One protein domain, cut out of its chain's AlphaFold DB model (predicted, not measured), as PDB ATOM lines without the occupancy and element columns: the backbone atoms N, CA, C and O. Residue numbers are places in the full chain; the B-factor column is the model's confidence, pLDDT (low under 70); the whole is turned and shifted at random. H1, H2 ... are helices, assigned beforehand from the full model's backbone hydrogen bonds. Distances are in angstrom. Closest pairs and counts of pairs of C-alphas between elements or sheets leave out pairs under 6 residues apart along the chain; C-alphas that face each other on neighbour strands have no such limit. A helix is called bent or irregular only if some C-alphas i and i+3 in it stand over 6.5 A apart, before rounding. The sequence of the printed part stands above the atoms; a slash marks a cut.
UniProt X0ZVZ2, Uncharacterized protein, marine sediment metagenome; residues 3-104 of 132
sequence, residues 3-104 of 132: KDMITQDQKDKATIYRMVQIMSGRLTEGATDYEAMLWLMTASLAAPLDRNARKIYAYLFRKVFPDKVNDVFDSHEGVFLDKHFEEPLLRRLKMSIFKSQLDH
ATOM      1  N   LYS A   3      26.730 115.554 143.934       79.62
ATOM      2  CA  LYS A   3      27.036 116.759 144.716       79.62
ATOM      3  C   LYS A   3      28.538 117.012 144.908       79.62
ATOM      4  O   LYS A   3      28.906 118.114 145.277       79.62
ATOM      5  N   ASP A   4      29.404 116.035 144.673       86.00
ATOM      6  CA  ASP A   4      30.857 116.233 144.743       86.00
ATOM      7  C   ASP A   4      31.395 116.899 143.465       86.00
ATOM      8  O   ASP A   4      32.500 117.425 143.469       86.00
ATOM      9  N   MET A   5      30.590 116.927 142.395       86.31
ATOM     10  CA  MET A   5      30.916 117.521 141.091       86.31
ATOM     11  C   MET A   5      30.382 118.953 140.927       86.31
ATOM     12  O   MET A   5      30.489 119.531 139.850       86.31
ATOM     13  N   ILE A   6      29.775 119.520 141.972       91.38
ATOM     14  CA  ILE A   6      29.218 120.877 141.966       91.38
ATOM     15  C   ILE A   6      29.954 121.768 142.968       91.38
ATOM     16  O   ILE A   6      30.496 121.307 143.977       91.38
ATOM     17  N   THR A   7      29.929 123.066 142.692       93.81
ATOM     18  CA  THR A   7      30.538 124.104 143.531       93.81
ATOM     19  C   THR A   7      29.839 124.235 144.887       93.81
ATOM     20  O   THR A   7      28.705 123.782 145.072       93.81
ATOM     21  N   GLN A   8      30.501 124.885 145.848       93.25
ATOM     22  CA  GLN A   8      29.901 125.142 147.159       93.25
ATOM     23  C   GLN A   8      28.661 126.047 147.059       93.25
ATOM     24  O   GLN A   8      27.632 125.702 147.627       93.25
ATOM     25  N   ASP A   9      28.699 127.098 146.234       93.94
ATOM     26  CA  ASP A   9      27.539 127.970 145.977       93.94
ATOM     27  C   ASP A   9      26.312 127.181 145.479       93.94
ATOM     28  O   ASP A   9      25.189 127.388 145.938       93.94
ATOM     29  N   GLN A  10      26.516 126.199 144.596       94.12
ATOM     30  CA  GLN A  10      25.434 125.324 144.131       94.12
ATOM     31  C   GLN A  10      24.894 124.418 145.248       94.12
ATOM     32  O   GLN A  10      23.689 124.167 145.312       94.12
ATOM     33  N   LYS A  11      25.744 123.931 146.160       94.00
ATOM     34  CA  LYS A  11      25.292 123.162 147.336       94.00
ATOM     35  C   LYS A  11      24.466 124.031 148.281       94.00
ATOM     36  O   LYS A  11      23.424 123.584 148.771       94.00
ATOM     37  N   ASP A  12      24.906 125.263 148.503       93.94
ATOM     38  CA  ASP A  12      24.245 126.216 149.388       93.94
ATOM     39  C   ASP A  12      22.876 126.603 148.816       93.94
ATOM     40  O   ASP A  12      21.856 126.476 149.497       93.94
ATOM     41  N   LYS A  13      22.806 126.913 147.515       94.88
ATOM     42  CA  LYS A  13      21.536 127.138 146.808       94.88
ATOM     43  C   LYS A  13      20.609 125.933 146.885       94.88
ATOM     44  O   LYS A  13      19.437 126.098 147.211       94.88
ATOM     45  N   ALA A  14      21.107 124.717 146.655       94.00
ATOM     46  CA  ALA A  14      20.286 123.510 146.777       94.00
ATOM     47  C   ALA A  14      19.681 123.354 148.181       94.00
ATOM     48  O   ALA A  14      18.534 122.924 148.317       94.00
ATOM     49  N   THR A  15      20.424 123.755 149.214       93.06
ATOM     50  CA  THR A  15      19.941 123.781 150.598       93.06
ATOM     51  C   THR A  15      18.837 124.825 150.784       93.06
ATOM     52  O   THR A  15      17.785 124.500 151.332       93.06
ATOM     53  N   ILE A  16      19.016 126.039 150.255       94.31
ATOM     54  CA  ILE A  16      18.002 127.106 150.299       94.31
ATOM     55  C   ILE A  16      16.712 126.672 149.590       94.31
ATOM     56  O   ILE A  16      15.632 126.760 150.174       94.31
ATOM     57  N   TYR A  17      16.799 126.131 148.369       93.00
ATOM     58  CA  TYR A  17      15.627 125.630 147.636       93.00
ATOM     59  C   TYR A  17      14.878 124.552 148.421       93.00
ATOM     60  O   TYR A  17      13.645 124.517 148.411       93.00
ATOM     61  N   ARG A  18      15.608 123.685 149.134       91.19
ATOM     62  CA  ARG A  18      15.000 122.672 149.997       91.19
ATOM     63  C   ARG A  18      14.278 123.296 151.188       91.19
ATOM     64  O   ARG A  18      13.158 122.889 151.485       91.19
ATOM     65  N   MET A  19      14.888 124.278 151.849       91.62
ATOM     66  CA  MET A  19      14.264 125.001 152.961       91.62
ATOM     67  C   MET A  19      12.980 125.699 152.514       91.62
ATOM     68  O   MET A  19      11.943 125.519 153.144       91.62
ATOM     69  N   VAL A  20      13.013 126.420 151.389       91.12
ATOM     70  CA  VAL A  20      11.828 127.075 150.807       91.12
ATOM     71  C   VAL A  20      10.734 126.054 150.499       91.12
ATOM     72  O   VAL A  20       9.572 126.266 150.844       91.12
ATOM     73  N   GLN A  21      11.095 124.915 149.904       87.94
ATOM     74  CA  GLN A  21      10.150 123.838 149.628       87.94
ATOM     75  C   GLN A  21       9.477 123.320 150.913       87.94
ATOM     76  O   GLN A  21       8.252 123.208 150.941       87.94
ATOM     77  N   ILE A  22      10.242 123.082 151.983       88.00
ATOM     78  CA  ILE A  22       9.711 122.652 153.287       88.00
ATOM     79  C   ILE A  22       8.797 123.728 153.890       88.00
ATOM     80  O   ILE A  22       7.674 123.422 154.283       88.00
ATOM     81  N   MET A  23       9.240 124.990 153.913       87.94
ATOM     82  CA  MET A  23       8.468 126.113 154.465       87.94
ATOM     83  C   MET A  23       7.162 126.355 153.707       87.94
ATOM     84  O   MET A  23       6.167 126.743 154.307       87.94
ATOM     85  N   SER A  24       7.130 126.076 152.402       85.75
ATOM     86  CA  SER A  24       5.912 126.198 151.592       85.75
ATOM     87  C   SER A  24       4.856 125.114 151.864       85.75
ATOM     88  O   SER A  24       3.870 125.028 151.135       85.75
ATOM     89  N   GLY A  25       5.077 124.232 152.846       78.44
ATOM     90  CA  GLY A  25       4.191 123.103 153.157       78.44
ATOM     91  C   GLY A  25       4.233 121.986 152.111       78.44
ATOM     92  O   GLY A  25       3.564 120.963 152.249       78.44
ATOM     93  N   ARG A  26       5.051 122.142 151.064       70.75
ATOM     94  CA  ARG A  26       5.279 121.144 150.020       70.75
ATOM     95  C   ARG A  26       6.325 120.145 150.502       70.75
ATOM     96  O   ARG A  26       7.446 120.111 149.998       70.75
ATOM     97  N   LEU A  27       5.955 119.310 151.470       63.91
ATOM     98  CA  LEU A  27       6.697 118.092 151.801       63.91
ATOM     99  C   LEU A  27       6.590 117.118 150.620       63.91
ATOM    100  O   LEU A  27       5.753 116.226 150.591       63.91
ATOM    101  N   THR A  28       7.395 117.340 149.582       64.69
ATOM    102  CA  THR A  28       7.398 116.470 148.407       64.69
ATOM    103  C   THR A  28       8.312 115.278 148.639       64.69
ATOM    104  O   THR A  28       9.468 115.458 149.023       64.69
ATOM    105  N   GLU A  29       7.843 114.083 148.288       74.31
ATOM    106  CA  GLU A  29       8.634 112.848 148.207       74.31
ATOM    107  C   GLU A  29       9.617 112.870 147.015       74.31
ATOM    108  O   GLU A  29       9.595 112.016 146.130       74.31
ATOM    109  N   GLY A  30      10.467 113.891 146.919       89.81
ATOM    110  CA  GLY A  30      11.347 114.061 145.769       89.81
ATOM    111  C   GLY A  30      12.327 115.216 145.898       89.81
ATOM    112  O   GLY A  30      12.226 116.063 146.785       89.81
ATOM    113  N   ALA A  31      13.310 115.239 145.002       93.00
ATOM    114  CA  ALA A  31      14.258 116.333 144.872       93.00
ATOM    115  C   ALA A  31      13.592 117.628 144.383       93.00
ATOM    116  O   ALA A  31      12.569 117.602 143.691       93.00
ATOM    117  N   THR A  32      14.190 118.765 144.733       94.75
ATOM    118  CA  THR A  32      13.777 120.076 144.213       94.75
ATOM    119  C   THR A  32      14.030 120.173 142.703       94.75
ATOM    120  O   THR A  32      14.816 119.407 142.141       94.75
ATOM    121  N   ASP A  33      13.378 121.130 142.029       95.31
ATOM    122  CA  ASP A  33      13.674 121.442 140.618       95.31
ATOM    123  C   ASP A  33      15.159 121.767 140.417       95.31
ATOM    124  O   ASP A  33      15.787 121.268 139.486       95.31
ATOM    125  N   TYR A  34      15.734 122.534 141.345       96.00
ATOM    126  CA  TYR A  34      17.138 122.917 141.315       96.00
ATOM    127  C   TYR A  34      18.085 121.716 141.432       96.00
ATOM    128  O   TYR A  34      19.036 121.592 140.667       96.00
ATOM    129  N   GLU A  35      17.818 120.782 142.347       95.75
ATOM    130  CA  GLU A  35      18.637 119.572 142.478       95.75
ATOM    131  C   GLU A  35      18.519 118.647 141.265       95.75
ATOM    132  O   GLU A  35      19.521 118.067 140.849       95.75
ATOM    133  N   ALA A  36      17.325 118.510 140.682       96.81
ATOM    134  CA  ALA A  36      17.142 117.743 139.452       96.81
ATOM    135  C   ALA A  36      17.896 118.375 138.271       96.81
ATOM    136  O   ALA A  36      18.521 117.663 137.487       96.81
ATOM    137  N   MET A  37      17.893 119.709 138.183       97.06
ATOM    138  CA  MET A  37      18.647 120.460 137.180       97.06
ATOM    139  C   MET A  37      20.152 120.234 137.337       97.06
ATOM    140  O   MET A  37      20.820 119.895 136.365       97.06
ATOM    141  N   LEU A  38      20.682 120.373 138.557       96.50
ATOM    142  CA  LEU A  38      22.098 120.124 138.832       96.50
ATOM    143  C   LEU A  38      22.491 118.679 138.529       96.50
ATOM    144  O   LEU A  38      23.561 118.449 137.977       96.50
ATOM    145  N   TRP A  39      21.631 117.711 138.850       96.50
ATOM    146  CA  TRP A  39      21.888 116.317 138.510       96.50
ATOM    147  C   TRP A  39      22.025 116.130 136.996       96.50
ATOM    148  O   TRP A  39      23.016 115.556 136.550       96.50
ATOM    149  N   LEU A  40      21.090 116.665 136.202       96.94
ATOM    150  CA  LEU A  40      21.139 116.583 134.736       96.94
ATOM    151  C   LEU A  40      22.358 117.305 134.156       96.94
ATOM    152  O   LEU A  40      22.992 116.771 133.252       96.94
ATOM    153  N   MET A  41      22.727 118.459 134.715       95.12
ATOM    154  CA  MET A  41      23.958 119.170 134.362       95.12
ATOM    155  C   MET A  41      25.199 118.312 134.639       95.12
ATOM    156  O   MET A  41      26.091 118.227 133.809       95.12
ATOM    157  N   THR A  42      25.277 117.642 135.791       95.25
ATOM    158  CA  THR A  42      26.417 116.753 136.076       95.25
ATOM    159  C   THR A  42      26.404 115.494 135.211       95.25
ATOM    160  O   THR A  42      27.461 115.016 134.815       95.25
ATOM    161  N   ALA A  43      25.222 114.967 134.878       93.94
ATOM    162  CA  ALA A  43      25.082 113.816 133.997       93.94
ATOM    163  C   ALA A  43      25.498 114.151 132.555       93.94
ATOM    164  O   ALA A  43      26.141 113.325 131.910       93.94
ATOM    165  N   SER A  44      25.207 115.370 132.082       93.94
ATOM    166  CA  SER A  44      25.586 115.816 130.738       93.94
ATOM    167  C   SER A  44      27.099 115.932 130.537       93.94
ATOM    168  O   SER A  44      27.569 115.839 129.406       93.94
ATOM    169  N   LEU A  45      27.867 116.095 131.622       92.00
ATOM    170  CA  LEU A  45      29.334 116.061 131.589       92.00
ATOM    171  C   LEU A  45      29.885 114.650 131.345       92.00
ATOM    172  O   LEU A  45      30.995 114.513 130.839       92.00
ATOM    173  N   ALA A  46      29.137 113.610 131.721       92.50
ATOM    174  CA  ALA A  46      29.549 112.222 131.534       92.50
ATOM    175  C   ALA A  46      29.139 111.678 130.159       92.50
ATOM    176  O   ALA A  46      29.888 110.918 129.549       92.50
ATOM    177  N   ALA A  47      27.955 112.053 129.675       92.38
ATOM    178  CA  ALA A  47      27.461 111.683 128.356       92.38
ATOM    179  C   ALA A  47      26.434 112.711 127.852       92.38
ATOM    180  O   ALA A  47      25.712 113.290 128.666       92.38
ATOM    181  N   PRO A  48      26.299 112.906 126.529       94.69
ATOM    182  CA  PRO A  48      25.249 113.752 125.972       94.69
ATOM    183  C   PRO A  48      23.857 113.335 126.463       94.69
ATOM    184  O   PRO A  48      23.528 112.149 126.502       94.69
ATOM    185  N   LEU A  49      23.028 114.319 126.821       95.06
ATOM    186  CA  LEU A  49      21.648 114.063 127.227       95.06
ATOM    187  C   LEU A  49      20.816 113.614 126.026       95.06
ATOM    188  O   LEU A  49      20.894 114.208 124.948       95.06
ATOM    189  N   ASP A  50      19.957 112.618 126.237       95.00
ATOM    190  CA  ASP A  50      18.934 112.276 125.254       95.00
ATOM    191  C   ASP A  50      17.916 113.421 125.079       95.00
ATOM    192  O   ASP A  50      17.879 114.396 125.840       95.00
ATOM    193  N   ARG A  51      17.052 113.307 124.065       93.88
ATOM    194  CA  ARG A  51      16.065 114.343 123.730       93.88
ATOM    195  C   ARG A  51      15.149 114.705 124.904       93.88
ATOM    196  O   ARG A  51      14.855 115.886 125.095       93.88
ATOM    197  N   ASN A  52      14.707 113.719 125.680       95.38
ATOM    198  CA  ASN A  52      13.771 113.931 126.782       95.38
ATOM    199  C   ASN A  52      14.491 114.571 127.971       95.38
ATOM    200  O   ASN A  52      14.015 115.560 128.523       95.38
ATOM    201  N   ALA A  53      15.671 114.065 128.323       95.81
ATOM    202  CA  ALA A  53      16.520 114.611 129.370       95.81
ATOM    203  C   ALA A  53      16.952 116.052 129.059       95.81
ATOM    204  O   ALA A  53      16.908 116.903 129.945       95.81
ATOM    205  N   ARG A  54      17.282 116.359 127.796       95.31
ATOM    206  CA  ARG A  54      17.591 117.719 127.328       95.31
ATOM    207  C   ARG A  54      16.397 118.658 127.490       95.31
ATOM    208  O   ARG A  54      16.551 119.750 128.028       95.31
ATOM    209  N   LYS A  55      15.197 118.228 127.085       96.25
ATOM    210  CA  LYS A  55      13.961 119.014 127.237       96.25
ATOM    211  C   LYS A  55      13.611 119.251 128.707       96.25
ATOM    212  O   LYS A  55      13.254 120.367 129.076       96.25
ATOM    213  N   ILE A  56      13.768 118.231 129.554       97.88
ATOM    214  CA  ILE A  56      13.604 118.349 131.009       97.88
ATOM    215  C   ILE A  56      14.628 119.329 131.586       97.88
ATOM    216  O   ILE A  56      14.263 120.176 132.398       97.88
ATOM    217  N   TYR A  57      15.890 119.253 131.162       97.38
ATOM    218  CA  TYR A  57      16.930 120.173 131.610       97.38
ATOM    219  C   TYR A  57      16.609 121.623 131.227       97.38
ATOM    220  O   TYR A  57      16.619 122.480 132.106       97.38
ATOM    221  N   ALA A  58      16.230 121.883 129.971       96.69
ATOM    222  CA  ALA A  58      15.806 123.209 129.515       96.69
ATOM    223  C   ALA A  58      14.599 123.735 130.314       96.69
ATOM    224  O   ALA A  58      14.601 124.882 130.760       96.69
ATOM    225  N   TYR A  59      13.606 122.878 130.579       97.38
ATOM    226  CA  TYR A  59      12.443 123.224 131.402       97.38
ATOM    227  C   TYR A  59      12.828 123.612 132.829       97.38
ATOM    228  O   TYR A  59      12.378 124.634 133.347       97.38
ATOM    229  N   LEU A  60      13.693 122.829 133.473       97.25
ATOM    230  CA  LEU A  60      14.162 123.141 134.819       97.25
ATOM    231  C   LEU A  60      15.026 124.406 134.838       97.25
ATOM    232  O   LEU A  60      14.851 125.241 135.724       97.25
ATOM    233  N   PHE A  61      15.907 124.579 133.851       96.56
ATOM    234  CA  PHE A  61      16.749 125.764 133.723       96.56
ATOM    235  C   PHE A  61      15.904 127.030 133.587       96.56
ATOM    236  O   PHE A  61      16.134 127.990 134.315       96.56
ATOM    237  N   ARG A  62      14.859 127.005 132.748       95.56
ATOM    238  CA  ARG A  62      13.912 128.120 132.585       95.56
ATOM    239  C   ARG A  62      13.238 128.515 133.900       95.56
ATOM    240  O   ARG A  62      13.030 129.696 134.148       95.56
ATOM    241  N   LYS A  63      12.907 127.542 134.756       93.94
ATOM    242  CA  LYS A  63      12.291 127.806 136.070       93.94
ATOM    243  C   LYS A  63      13.267 128.384 137.090       93.94
ATOM    244  O   LYS A  63      12.844 129.123 137.974       93.94
ATOM    245  N   VAL A  64      14.537 127.999 137.014       93.88
ATOM    246  CA  VAL A  64      15.565 128.418 137.975       93.88
ATOM    247  C   VAL A  64      16.199 129.750 137.573       93.88
ATOM    248  O   VAL A  64      16.451 130.586 138.436       93.88
ATOM    249  N   PHE A  65      16.446 129.958 136.279       93.56
ATOM    250  CA  PHE A  65      17.115 131.131 135.720       93.56
ATOM    251  C   PHE A  65      16.292 131.736 134.570       93.56
ATOM    252  O   PHE A  65      16.740 131.716 133.420       93.56
ATOM    253  N   PRO A  66      15.091 132.275 134.852       92.88
ATOM    254  CA  PRO A  66      14.211 132.814 133.815       92.88
ATOM    255  C   PRO A  66      14.878 133.926 132.999       92.88
ATOM    256  O   PRO A  66      14.698 133.975 131.787       92.88
ATOM    257  N   ASP A  67      15.720 134.747 133.630       93.38
ATOM    258  CA  ASP A  67      16.385 135.881 132.975       93.38
ATOM    259  C   ASP A  67      17.527 135.464 132.039       93.38
ATOM    260  O   ASP A  67      17.937 136.245 131.190       93.38
ATOM    261  N   LYS A  68      18.048 134.238 132.186       91.31
ATOM    262  CA  LYS A  68      19.201 133.728 131.417       91.31
ATOM    263  C   LYS A  68      18.821 132.676 130.387       91.31
ATOM    264  O   LYS A  68      19.674 132.162 129.671       91.31
ATOM    265  N   VAL A  69      17.554 132.268 130.352       90.94
ATOM    266  CA  VAL A  69      17.137 131.121 129.541       90.94
ATOM    267  C   VAL A  69      17.318 131.379 128.048       90.94
ATOM    268  O   VAL A  69      17.749 130.476 127.342       90.94
ATOM    269  N   ASN A  70      17.053 132.604 127.589       89.44
ATOM    270  CA  ASN A  70      17.133 132.962 126.173       89.44
ATOM    271  C   ASN A  70      18.581 133.109 125.671       89.44
ATOM    272  O   ASN A  70      18.791 133.154 124.465       89.44
ATOM    273  N   ASP A  71      19.566 133.149 126.576       92.31
ATOM    274  CA  ASP A  71      20.991 133.153 126.218       92.31
ATOM    275  C   ASP A  71      21.514 131.737 125.927       92.31
ATOM    276  O   ASP A  71      22.562 131.564 125.311       92.31
ATOM    277  N   VAL A  72      20.811 130.714 126.428       91.00
ATOM    278  CA  VAL A  72      21.273 129.316 126.435       91.00
ATOM    279  C   VAL A  72      20.389 128.418 125.576       91.00
ATOM    280  O   VAL A  72      20.882 127.482 124.951       91.00
ATOM    281  N   PHE A  73      19.084 128.679 125.564       92.12
ATOM    282  CA  PHE A  73      18.087 127.880 124.870       92.12
ATOM    283  C   PHE A  73      17.240 128.760 123.966       92.12
ATOM    284  O   PHE A  73      16.899 129.893 124.315       92.12
ATOM    285  N   ASP A  74      16.798 128.185 122.852       90.94
ATOM    286  CA  ASP A  74      15.800 128.838 122.021       90.94
ATOM    287  C   ASP A  74      14.495 129.050 122.804       90.94
ATOM    288  O   ASP A  74      14.128 128.292 123.713       90.94
ATOM    289  N   SER A  75      13.732 130.065 122.402       85.44
ATOM    290  CA  SER A  75      12.497 130.488 123.081       85.44
ATOM    291  C   SER A  75      11.451 129.375 123.249       85.44
ATOM    292  O   SER A  75      10.657 129.418 124.186       85.44
ATOM    293  N   HIS A  76      11.468 128.373 122.371       85.12
ATOM    294  CA  HIS A  76      10.531 127.253 122.336       85.12
ATOM    295  C   HIS A  76      11.009 126.013 123.112       85.12
ATOM    296  O   HIS A  76      10.214 125.110 123.391       85.12
ATOM    297  N   GLU A  77      12.283 125.945 123.495       87.62
ATOM    298  CA  GLU A  77      12.819 124.771 124.174       87.62
ATOM    299  C   GLU A  77      12.467 124.756 125.661       87.62
ATOM    300  O   GLU A  77      12.601 125.746 126.386       87.62
ATOM    301  N   GLY A  78      11.991 123.595 126.122       87.81
ATOM    302  CA  GLY A  78      11.678 123.373 127.531       87.81
ATOM    303  C   GLY A  78      10.567 124.272 128.079       87.81
ATOM    304  O   GLY A  78      10.489 124.454 129.285       87.81
ATOM    305  N   VAL A  79       9.705 124.857 127.242       92.44
ATOM    306  CA  VAL A  79       8.597 125.698 127.741       92.44
ATOM    307  C   VAL A  79       7.581 124.850 128.510       92.44
ATOM    308  O   VAL A  79       7.137 125.224 129.594       92.44
ATOM    309  N   PHE A  80       7.272 123.662 127.984       94.12
ATOM    310  CA  PHE A  80       6.355 122.706 128.595       94.12
ATOM    311  C   PHE A  80       6.918 121.290 128.513       94.12
ATOM    312  O   PHE A  80       7.653 120.947 127.580       94.12
ATOM    313  N   LEU A  81       6.543 120.463 129.485       95.38
ATOM    314  CA  LEU A  81       6.794 119.028 129.463       95.38
ATOM    315  C   LEU A  81       5.544 118.301 128.983       95.38
ATOM    316  O   LEU A  81       4.423 118.680 129.313       95.38
ATOM    317  N   ASP A  82       5.745 117.247 128.206       95.25
ATOM    318  CA  ASP A  82       4.697 116.304 127.879       95.25
ATOM    319  C   ASP A  82       4.269 115.568 129.154       95.25
ATOM    320  O   ASP A  82       5.084 114.975 129.873       95.25
ATOM    321  N   LYS A  83       2.964 115.607 129.416       93.94
ATOM    322  CA  LYS A  83       2.330 115.054 130.614       93.94
ATOM    323  C   LYS A  83       2.447 113.532 130.722       93.94
ATOM    324  O   LYS A  83       2.410 112.979 131.823       93.94
ATOM    325  N   HIS A  84       2.564 112.838 129.597       92.56
ATOM    326  CA  HIS A  84       2.601 111.381 129.523       92.56
ATOM    327  C   HIS A  84       4.025 110.833 129.442       92.56
ATOM    328  O   HIS A  84       4.258 109.706 129.879       92.56
ATOM    329  N   PHE A  85       4.978 111.630 128.959       92.56
ATOM    330  CA  PHE A  85       6.362 111.198 128.784       92.56
ATOM    331  C   PHE A  85       7.334 111.919 129.719       92.56
ATOM    332  O   PHE A  85       7.915 111.292 130.608       92.56
ATOM    333  N   GLU A  86       7.514 113.230 129.577       96.44
ATOM    334  CA  GLU A  86       8.591 113.934 130.280       96.44
ATOM    335  C   GLU A  86       8.253 114.277 131.737       96.44
ATOM    336  O   GLU A  86       9.130 114.186 132.598       96.44
ATOM    337  N   GLU A  87       6.996 114.594 132.061       96.06
ATOM    338  CA  GLU A  87       6.585 114.818 133.454       96.06
ATOM    339  C   GLU A  87       6.778 113.564 134.335       96.06
ATOM    340  O   GLU A  87       7.374 113.678 135.417       96.06
ATOM    341  N   PRO A  88       6.359 112.348 133.913       95.94
ATOM    342  CA  PRO A  88       6.651 111.129 134.659       95.94
ATOM    343  C   PRO A  88       8.150 110.851 134.794       95.94
ATOM    344  O   PRO A  88       8.578 110.393 135.857       95.94
ATOM    345  N   LEU A  89       8.948 111.136 133.760       96.50
ATOM    346  CA  LEU A  89      10.405 110.976 133.808       96.50
ATOM    347  C   LEU A  89      11.037 111.916 134.836       96.50
ATOM    348  O   LEU A  89      11.798 111.460 135.690       96.50
ATOM    349  N   LEU A  90      10.664 113.198 134.830       97.12
ATOM    350  CA  LEU A  90      11.132 114.166 135.820       97.12
ATOM    351  C   LEU A  90      10.723 113.755 137.242       97.12
ATOM    352  O   LEU A  90      11.530 113.839 138.173       97.12
ATOM    353  N   ARG A  91       9.491 113.267 137.431       95.75
ATOM    354  CA  ARG A  91       9.034 112.766 138.735       95.75
ATOM    355  C   ARG A  91       9.891 111.592 139.216       95.75
ATOM    356  O   ARG A  91      10.374 111.623 140.346       95.75
ATOM    357  N   ARG A  92      10.131 110.591 138.361       95.88
ATOM    358  CA  ARG A  92      10.986 109.431 138.683       95.88
ATOM    359  C   ARG A  92      12.418 109.850 139.003       95.88
ATOM    360  O   ARG A  92      12.987 109.358 139.977       95.88
ATOM    361  N   LEU A  93      12.976 110.786 138.236       96.44
ATOM    362  CA  LEU A  93      14.305 111.340 138.485       96.44
ATOM    363  C   LEU A  93      14.384 111.969 139.880       96.44
ATOM    364  O   LEU A  93      15.258 111.617 140.671       96.44
ATOM    365  N   LYS A  94      13.437 112.847 140.220       95.62
ATOM    366  CA  LYS A  94      13.392 113.500 141.533       95.62
ATOM    367  C   LYS A  94      13.267 112.509 142.683       95.62
ATOM    368  O   LYS A  94      13.940 112.688 143.697       95.62
ATOM    369  N   MET A  95      12.436 111.479 142.532       95.31
ATOM    370  CA  MET A  95      12.307 110.411 143.527       95.31
ATOM    371  C   MET A  95      13.625 109.647 143.696       95.31
ATOM    372  O   MET A  95      14.054 109.408 144.822       95.31
ATOM    373  N   SER A  96      14.301 109.308 142.593       95.06
ATOM    374  CA  SER A  96      15.592 108.608 142.612       95.06
ATOM    375  C   SER A  96      16.680 109.425 143.317       95.06
ATOM    376  O   SER A  96      17.351 108.922 144.223       95.06
ATOM    377  N   ILE A  97      16.801 110.716 142.980       94.25
ATOM    378  CA  ILE A  97      17.749 111.632 143.632       94.25
ATOM    379  C   ILE A  97      17.461 111.710 145.132       94.25
ATOM    380  O   ILE A  97      18.380 111.595 145.942       94.25
ATOM    381  N   PHE A  98      16.196 111.878 145.516       92.38
ATOM    382  CA  PHE A  98      15.808 111.970 146.921       92.38
ATOM    383  C   PHE A  98      16.099 110.682 147.690       92.38
ATOM    384  O   PHE A  98      16.671 110.729 148.778       92.38
ATOM    385  N   LYS A  99      15.787 109.521 147.105       92.38
ATOM    386  CA  LYS A  99      16.113 108.218 147.687       92.38
ATOM    387  C   LYS A  99      17.617 108.077 147.921       92.38
ATOM    388  O   LYS A  99      18.026 107.766 149.034       92.38
ATOM    389  N   SER A 100      18.434 108.399 146.915       91.75
ATOM    390  CA  SER A 100      19.896 108.391 147.046       91.75
ATOM    391  C   SER A 100      20.369 109.303 148.184       91.75
ATOM    392  O   SER A 100      21.180 108.888 149.011       91.75
ATOM    393  N   GLN A 101      19.822 110.517 148.298       89.69
ATOM    394  CA  GLN A 101      20.146 111.435 149.395       89.69
ATOM    395  C   GLN A 101      19.781 110.858 150.771       89.69
ATOM    396  O   GLN A 101      20.588 110.940 151.697       89.69
ATOM    397  N   LEU A 102      18.600 110.251 150.911       89.81
ATOM    398  CA  LEU A 102      18.179 109.608 152.158       89.81
ATOM    399  C   LEU A 102      19.079 108.430 152.528       89.81
ATOM    400  O   LEU A 102      19.442 108.283 153.694       89.81
ATOM    401  N   ASP A 103      19.458 107.609 151.552       90.94
ATOM    402  CA  ASP A 103      20.344 106.470 151.775       90.94
ATOM    403  C   ASP A 103      21.729 106.941 152.241       90.94
ATOM    404  O   ASP A 103      22.272 106.403 153.210       90.94
ATOM    405  N   HIS A 104      22.252 108.024 151.658       87.75
ATOM    406  CA  HIS A 104      23.487 108.662 152.120       87.75
ATOM    407  C   HIS A 104      23.374 109.222 153.544       87.75
ATOM    408  O   HIS A 104      24.285 109.026 154.351       87.75
TER     409      HIS A 104
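AT A GLANCE: This is residues 3 to 104 of the 132 residues of an uncharacterized protein of marine sediment metagenome (UniProt X0ZVZ2). What shape do these atoms make? In the middle, H2 and H3 form a helical hairpin, crossed at one end of each by the long H5. Residues 14 to 17 of H1 meet residues 34 to 35 of H2, short H4 makes a corner with H3, and residues 73 to 85 form a long return from H4 to H5. What is it built of? The printed part has 102 residues with five named helices, H1, H2, H3, H4 and H5 in that order, and no named strand, and its class is all helix. How large is it? It is compact and rounded, with a radius of gyration of the C-alphas of 13.4 A and spans of 34 by 31 by 29 A.

HOW THE PARTS SIT: How does the first helix stand to the second? H1, residues 8 to 23, only just touches H2, residues 33 to 46, with 3 pairs of C-alphas within 8 A; the closest are Ala 14 and Glu 35, 6.1 A apart. They run opposite ways at a shallow tilt of 32 degrees, only just short of steep, and form a helical hairpin. What follows? H2 touches H3, residues 51 to 64, opposite ways at a steep tilt of 45 degrees, also a helical hairpin; the closest C-alphas, Met 37 and Leu 60, are 5.7 A apart. H3 and H4, residues 66 to 72, only just touch, with 3 pairs of C-alphas within 8 A, and only at the corner by their link; the closest C-alphas, Arg 62 and Val 69, are 5.4 A apart. Where is the last helix? H5, residues 86 to 104, is about perpendicular to H2, at 88 degrees, with closest C-alphas Ala 36 and Lys 94 at 6.0 A, and to H3, at 74 degrees, with closest C-alphas Asn 52 and Glu 86 at 6.3 A; H5 touches both, but H1 and H5 are apart. How do the backbones run? Every O i to N i+4 pair is within hydrogen-bond range in H1, H3 and H5, against 8 of 10 in H2 and 0 of 3 in H4, where 2 of 4 O i to N i+3 pairs are within range.

IN THESE COORDINATES: Where does the first helix begin? C-alpha 8 of H1 is at (29.901, 125.142, 147.159). How long are the helices from first to last C-alpha? H1 measures 22.7 A, H2 20.5 A, H3 20.0 A, H4 10.8 A and H5 27.0 A. H4 is irregular, with C-alphas 67 and 70 at 7.4 A. Where does the last one end? C-alpha 104 of H5 is at (23.487, 108.662, 152.120).

THE WHOLE: How far does it reach? The two C-alphas farthest apart, those of Ser 75 and Asp 103, are 38.2 A apart. Is it unbroken? The printed part has no cut; the link from H4 to H5, 13 residues, is long. Where is confidence low? Residues 27 to 28 are under 70, while the mean pLDDT of the printed part is 92.0.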